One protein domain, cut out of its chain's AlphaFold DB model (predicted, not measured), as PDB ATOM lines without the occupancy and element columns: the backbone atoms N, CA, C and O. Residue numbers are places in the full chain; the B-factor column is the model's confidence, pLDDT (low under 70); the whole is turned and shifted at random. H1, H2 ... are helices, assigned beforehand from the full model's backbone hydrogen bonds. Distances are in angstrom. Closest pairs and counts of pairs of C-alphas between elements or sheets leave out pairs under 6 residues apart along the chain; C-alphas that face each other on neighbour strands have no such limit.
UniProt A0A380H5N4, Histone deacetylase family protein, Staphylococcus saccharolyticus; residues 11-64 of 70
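This is residues 11 to 64 of the 70 residues of the protein "Histone deacetylase family protein" of Staphylococcus saccharolyticus (UniProt A0A380H5N4). With little regular structure, this is a loose frame: short helix H1, a protruding loop, longer helix H2, then a long stretch that turns back and runs out to small helix H3. Residues 22 to 27 and the final arm, residues 55 to 64, stick out. The 54 printed residues include three named helices, H1, H2, H3 in order, and no named strand; the class is all helix, with 21 residues in named elements. The whole is loose, radius of gyration of the C-alphas 14.1 A, spanning 39 by 33 by 17 A.

Start at H1, residues 14 to 18: it only just touches H2, residues 30 to 41, with 3 pairs of C-alphas within 8 A, the closest being Leu 17 and Met 30, 6.9 A. H2 touches it with residues 30 to 33 alone. H3, residues 58 to 61, is apart from both. Every O i to N i+4 pair of H2 is within hydrogen-bond range; H1 has 0 of 1, but 2 of 2 O i to N i+3 pairs; H3 is too short for an i+4 pair.

Find C-alpha 14 at (269.273, 248.514, 300.620); H1 runs 7.7 A. H2 runs 16.2 A from C-alpha 30; H3 runs 5.0 A to C-alpha 61 at (258.490, 266.312, 294.024).

The C-alphas farthest apart, Ala 42 and Ala 62, are 39.0 A apart. Both links are long; the printed part has no cut, and no printed residue is under 70 in pLDDT.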
ATOM      1  N   VAL A  11     261.743 247.334 291.798       97.25
ATOM      2  CA  VAL A  11     262.533 248.481 292.264       97.25
ATOM      3  C   VAL A  11     262.914 248.279 293.727       97.25
ATOM      4  O   VAL A  11     262.037 248.235 294.589       97.25
ATOM      5  N   TYR A  12     264.211 248.171 294.012       96.69
ATOM      6  CA  TYR A  12     264.714 247.965 295.371       96.69
ATOM      7  C   TYR A  12     266.149 248.473 295.533       96.69
ATOM      8  O   TYR A  12     266.964 248.375 294.618       96.69
ATOM      9  N   SER A  13     266.457 248.990 296.722       95.06
ATOM     10  CA  SER A  13     267.810 249.319 297.169       95.06
ATOM     11  C   SER A  13     267.893 249.170 298.684       95.06
ATOM     12  O   SER A  13     266.991 249.612 299.400       95.06
ATOM     13  N   ASP A  14     269.000 248.618 299.181       93.56
ATOM     14  CA  ASP A  14     269.273 248.514 300.620       93.56
ATOM     15  C   ASP A  14     269.419 249.885 301.298       93.56
ATOM     16  O   ASP A  14     269.332 249.989 302.523       93.56
ATOM     17  N   GLU A  15     269.579 250.967 300.529       93.75
ATOM     18  CA  GLU A  15     269.611 252.324 301.076       93.75
ATOM     19  C   GLU A  15     268.324 252.701 301.814       93.75
ATOM     20  O   GLU A  15     268.380 253.491 302.759       93.75
ATOM     21  N   ILE A  16     267.188 252.081 301.470       91.06
ATOM     22  CA  ILE A  16     265.913 252.298 302.168       91.06
ATOM     23  C   ILE A  16     265.987 251.910 303.654       91.06
ATOM     24  O   ILE A  16     265.239 252.438 304.473       91.06
ATOM     25  N   LEU A  17     266.919 251.024 304.024       91.62
ATOM     26  CA  LEU A  17     267.119 250.554 305.397       91.62
ATOM     27  C   LEU A  17     267.869 251.566 306.270       91.62
ATOM     28  O   LEU A  17     267.832 251.454 307.496       91.62
ATOM     29  N   LYS A  18     268.525 252.566 305.659       90.69
ATOM     30  CA  LYS A  18     269.156 253.685 306.380       90.69
ATOM     31  C   LYS A  18     268.106 254.566 307.062       90.69
ATOM     32  O   LYS A  18     268.385 255.170 308.094       90.69
ATOM     33  N   TYR A  19     266.898 254.629 306.501       87.56
ATOM     34  CA  TYR A  19     265.791 255.367 307.091       87.56
ATOM     35  C   TYR A  19     265.137 254.547 308.204       87.56
ATOM     36  O   TYR A  19     264.467 253.539 307.964       87.56
ATOM     37  N   ARG A  20     265.324 254.990 309.447       82.75
ATOM     38  CA  ARG A  20     264.809 254.315 310.637       82.75
ATOM     39  C   ARG A  20     264.033 255.305 311.494       82.75
ATOM     40  O   ARG A  20     264.552 256.352 311.867       82.75
ATOM     41  N   PHE A  21     262.812 254.929 311.852       83.62
ATOM     42  CA  PHE A  21     262.120 255.530 312.989       83.62
ATOM     43  C   PHE A  21     262.731 255.011 314.304       83.62
ATOM     44  O   PHE A  21     263.805 254.406 314.328       83.62
ATOM     45  N   HIS A  22     262.040 255.205 315.424       86.75
ATOM     46  CA  HIS A  22     262.396 254.520 316.664       86.75
ATOM     47  C   HIS A  22     262.028 253.024 316.611       86.75
ATOM     48  O   HIS A  22     261.247 252.579 315.771       86.75
ATOM     49  N   ASN A  23     262.601 252.233 317.523       84.25
ATOM     50  CA  ASN A  23     262.526 250.762 317.503       84.25
ATOM     51  C   ASN A  23     261.113 250.195 317.651       84.25
ATOM     52  O   ASN A  23     260.828 249.123 317.135       84.25
ATOM     53  N   GLU A  24     260.255 250.916 318.359       91.38
ATOM     54  CA  GLU A  24     258.870 250.523 318.632       91.38
ATOM     55  C   GLU A  24     257.892 251.066 317.586       91.38
ATOM     56  O   GLU A  24     256.683 250.870 317.694       91.38
ATOM     57  N   HIS A  25     258.393 251.773 316.569       91.44
ATOM     58  CA  HIS A  25     257.534 252.323 315.539       91.44
ATOM     59  C   HIS A  25     256.990 251.186 314.657       91.44
ATOM     60  O   HIS A  25     257.775 250.384 314.141       91.44
ATOM     61  N   PRO A  26     255.667 251.116 314.413       92.94
ATOM     62  CA  PRO A  26     255.062 250.011 313.664       92.94
ATOM     63  C   PRO A  26     255.513 249.970 312.197       92.94
ATOM     64  O   PRO A  26     255.495 248.922 311.553       92.94
ATOM     65  N   PHE A  27     255.950 251.106 311.651       92.44
ATOM     66  CA  PHE A  27     256.451 251.195 310.285       92.44
ATOM     67  C   PHE A  27     257.958 250.912 310.227       92.44
ATOM     68  O   PHE A  27     258.784 251.823 310.291       92.44
ATOM     69  N   ASN A  28     258.306 249.631 310.108       90.94
ATOM     70  CA  ASN A  28     259.687 249.154 310.026       90.94
ATOM     71  C   ASN A  28     260.085 248.862 308.566       90.94
ATOM     72  O   ASN A  28     259.372 248.141 307.859       90.94
ATOM     73  N   GLN A  29     261.215 249.409 308.098       92.06
ATOM     74  CA  GLN A  29     261.696 249.201 306.720       92.06
ATOM     75  C   GLN A  29     262.218 247.783 306.462       92.06
ATOM     76  O   GLN A  29     262.280 247.359 305.310       92.06
ATOM     77  N   MET A  30     262.472 247.003 307.518       92.31
ATOM     78  CA  MET A  30     262.821 245.583 307.420       92.31
ATOM     79  C   MET A  30     261.790 244.777 306.617       92.31
ATOM     80  O   MET A  30     262.150 243.804 305.962       92.31
ATOM     81  N   ARG A  31     260.520 245.216 306.586       94.00
ATOM     82  CA  ARG A  31     259.472 244.580 305.773       94.00
ATOM     83  C   ARG A  31     259.851 244.467 304.288       94.00
ATOM     84  O   ARG A  31     259.507 243.479 303.651       94.00
ATOM     85  N   LEU A  32     260.562 245.459 303.745       95.44
ATOM     86  CA  LEU A  32     260.970 245.483 302.338       95.44
ATOM     87  C   LEU A  32     262.116 244.503 302.084       95.44
ATOM     88  O   LEU A  32     262.055 243.729 301.131       95.44
ATOM     89  N   LYS A  33     263.112 244.492 302.977       94.88
ATOM     90  CA  LYS A  33     264.235 243.555 302.918       94.88
ATOM     91  C   LYS A  33     263.754 242.107 302.990       94.88
ATOM     92  O   LYS A  33     264.029 241.344 302.075       94.88
ATOM     93  N   LEU A  34     262.958 241.767 304.005       96.56
ATOM     94  CA  LEU A  34     262.447 240.403 304.195       96.56
ATOM     95  C   LEU A  34     261.599 239.929 303.010       96.56
ATOM     96  O   LEU A  34     261.677 238.771 302.620       96.56
ATOM     97  N   THR A  35     260.805 240.826 302.417       97.06
ATOM     98  CA  THR A  35     260.020 240.505 301.215       97.06
ATOM     99  C   THR A  35     260.931 240.225 300.020       97.06
ATOM    100  O   THR A  35     260.703 239.270 299.285       97.06
ATOM    101  N   THR A  36     261.966 241.046 299.828       96.69
ATOM    102  CA  THR A  36     262.917 240.900 298.716       96.69
ATOM    103  C   THR A  36     263.733 239.615 298.857       96.69
ATOM    104  O   THR A  36     263.801 238.841 297.907       96.69
ATOM    105  N   GLU A  37     264.285 239.352 300.045       96.25
ATOM    106  CA  GLU A  37     265.038 238.126 300.351       96.25
ATOM    107  C   GLU A  37     264.169 236.882 300.144       96.25
ATOM    108  O   GLU A  37     264.569 235.980 299.418       96.25
ATOM    109  N   LEU A  38     262.932 236.878 300.658       98.19
ATOM    110  CA  LEU A  38     262.008 235.761 300.457       98.19
ATOM    111  C   LEU A  38     261.728 235.490 298.971       98.19
ATOM    112  O   LEU A  38     261.667 234.334 298.565       98.19
ATOM    113  N   LEU A  39     261.540 236.529 298.153       97.31
ATOM    114  CA  LEU A  39     261.284 236.359 296.719       97.31
ATOM    115  C   LEU A  39     262.502 235.809 295.965       97.31
ATOM    116  O   LEU A  39     262.325 235.028 295.028       97.31
ATOM    117  N   ILE A  40     263.713 236.210 296.360       95.88
ATOM    118  CA  ILE A  40     264.969 235.698 295.794       95.88
ATOM    119  C   ILE A  40     265.159 234.231 296.195       95.88
ATOM    120  O   ILE A  40     265.366 233.378 295.329       95.88
ATOM    121  N   ASP A  41     265.012 233.932 297.487       97.44
ATOM    122  CA  ASP A  41     265.185 232.591 298.055       97.44
ATOM    123  C   ASP A  41     264.147 231.602 297.514       97.44
ATOM    124  O   ASP A  41     264.451 230.436 297.275       97.44
ATOM    125  N   ALA A  42     262.922 232.070 297.262       97.88
ATOM    126  CA  ALA A  42     261.857 231.285 296.644       97.88
ATOM    127  C   ALA A  42     261.931 231.242 295.103       97.88
ATOM    128  O   ALA A  42     261.035 230.686 294.468       97.88
ATOM    129  N   HIS A  43     262.972 231.823 294.496       95.44
ATOM    130  CA  HIS A  43     263.212 231.848 293.047       95.44
ATOM    131  C   HIS A  43     262.111 232.526 292.209       95.44
ATOM    132  O   HIS A  43     261.956 232.245 291.019       95.44
ATOM    133  N   PHE A  44     261.361 233.455 292.807       95.25
ATOM    134  CA  PHE A  44     260.374 234.284 292.106       95.25
ATOM    135  C   PHE A  44     260.940 235.627 291.634       95.25
ATOM    136  O   PHE A  44     260.348 236.259 290.757       95.25
ATOM    137  N   LEU A  45     262.070 236.065 292.194       95.12
ATOM    138  CA  LEU A  45     262.760 237.289 291.801       95.12
ATOM    139  C   LEU A  45     264.184 236.975 291.342       95.12
ATOM    140  O   LEU A  45     265.015 236.536 292.131       95.12
ATOM    141  N   ASN A  46     264.470 237.241 290.069       93.88
ATOM    142  CA  ASN A  46     265.815 237.125 289.517       93.88
ATOM    143  C   ASN A  46     266.535 238.474 289.575       93.88
ATOM    144  O   ASN A  46     265.908 239.534 289.542       93.88
ATOM    145  N   ILE A  47     267.867 238.443 289.568       89.00
ATOM    146  CA  ILE A  47     268.701 239.653 289.570       89.00
ATOM    147  C   ILE A  47     268.370 240.562 288.373       89.00
ATOM    148  O   ILE A  47     268.304 241.775 288.529       89.00
ATOM    149  N   ASP A  48     268.046 239.991 287.209       93.19
ATOM    150  CA  ASP A  48     267.671 240.742 285.998       93.19
ATOM    151  C   ASP A  48     266.334 241.495 286.105       93.19
ATOM    152  O   ASP A  48     265.998 242.310 285.233       93.19
ATOM    153  N   ASN A  49     265.545 241.197 287.142       94.81
ATOM    154  CA  ASN A  49     264.341 241.943 287.477       94.81
ATOM    155  C   ASN A  49     264.657 243.170 288.341       94.81
ATOM    156  O   ASN A  49     263.839 244.088 288.363       94.81
ATOM    157  N   LEU A  50     265.799 243.215 289.038       95.19
ATOM    158  CA  LEU A  50     266.133 244.306 289.952       95.19
ATOM    159  C   LEU A  50     266.461 245.598 289.197       95.19
ATOM    160  O   LEU A  50     267.300 245.637 288.299       95.19
ATOM    161  N   ILE A  51     265.812 246.681 289.614       97.25
ATOM    162  CA  ILE A  51     266.022 248.037 289.116       97.25
ATOM    163  C   ILE A  51     266.455 248.901 290.299       97.25
ATOM    164  O   ILE A  51     265.737 249.007 291.294       97.25
ATOM    165  N   GLN A  52     267.620 249.537 290.178       96.19
ATOM    166  CA  GLN A  52     268.096 250.480 291.186       96.19
ATOM    167  C   GLN A  52     267.280 251.781 291.116       96.19
ATOM    168  O   GLN A  52     267.230 252.405 290.051       96.19
ATOM    169  N   PRO A  53     266.625 252.205 292.213       96.44
ATOM    170  CA  PRO A  53     265.967 253.501 292.267       96.44
ATOM    171  C   PRO A  53     266.998 254.634 292.243       96.44
ATOM    172  O   PRO A  53     268.104 254.500 292.764       96.44
ATOM    173  N   ARG A  54     266.600 255.783 291.694       96.31
ATOM    174  CA  ARG A  54     267.316 257.053 291.864       96.31
ATOM    175  C   ARG A  54     266.582 257.938 292.865       96.31
ATOM    176  O   ARG A  54     265.375 257.792 293.053       96.31
ATOM    177  N   ILE A  55     267.295 258.895 293.443       95.31
ATOM    178  CA  ILE A  55     266.678 259.961 294.233       95.31
ATOM    179  C   ILE A  55     265.828 260.849 293.307       95.31
ATOM    180  O   ILE A  55     266.232 261.160 292.181       95.31
ATOM    181  N   ALA A  56     264.622 261.194 293.764       96.75
ATOM    182  CA  ALA A  56     263.756 262.158 293.095       96.75
ATOM    183  C   ALA A  56     264.306 263.575 293.299       96.75
ATOM    184  O   ALA A  56     264.808 263.890 294.375       96.75
ATOM    185  N   THR A  57     264.229 264.408 292.267       97.56
ATOM    186  CA  THR A  57     264.626 265.823 292.355       97.56
ATOM    187  C   THR A  57     263.526 266.662 293.002       97.56
ATOM    188  O   THR A  57     262.352 266.289 292.942       97.56
ATOM    189  N   ASP A  58     263.881 267.818 293.561       97.25
ATOM    190  CA  ASP A  58     262.906 268.734 294.166       97.25
ATOM    191  C   ASP A  58     261.844 269.187 293.149       97.25
ATOM    192  O   ASP A  58     260.663 269.238 293.480       97.25
ATOM    193  N   ASP A  59     262.229 269.404 291.883       97.19
ATOM    194  CA  ASP A  59     261.295 269.727 290.794       97.19
ATOM    195  C   ASP A  59     260.296 268.593 290.513       97.19
ATOM    196  O   ASP A  59     259.122 268.842 290.240       97.19
ATOM    197  N   GLU A  60     260.730 267.332 290.605       97.94
ATOM    198  CA  GLU A  60     259.847 266.171 290.437       97.94
ATOM    199  C   GLU A  60     258.891 266.003 291.618       97.94
ATOM    200  O   GLU A  60     257.729 265.639 291.421       97.94
ATOM    201  N   LEU A  61     259.350 266.286 292.840       98.12
ATOM    202  CA  LEU A  61     258.490 266.312 294.024       98.12
ATOM    203  C   LEU A  61     257.473 267.465 293.936       98.12
ATOM    204  O   LEU A  61     256.296 267.286 294.272       98.12
ATOM    205  N   ALA A  62     257.894 268.617 293.409       97.69
ATOM    206  CA  ALA A  62     257.071 269.811 293.240       97.69
ATOM    207  C   ALA A  62     255.994 269.697 292.142       97.69
ATOM    208  O   ALA A  62     255.114 270.554 292.053       97.69
ATOM    209  N   LEU A  63     255.985 268.616 291.347       97.62
ATOM    210  CA  LEU A  63     254.865 268.311 290.444       97.62
ATOM    211  C   LEU A  63     253.537 268.151 291.200       97.62
ATOM    212  O   LEU A  63     252.472 268.349 290.615       97.62
ATOM    213  N   ILE A  64     253.600 267.778 292.484       97.69
ATOM    214  CA  ILE A  64     252.437 267.550 293.352       97.69
ATOM    215  C   ILE A  64     252.541 268.346 294.659       97.69
ATOM    216  O   ILE A  64     251.539 268.883 295.136       97.69
TER     217      ILE A  64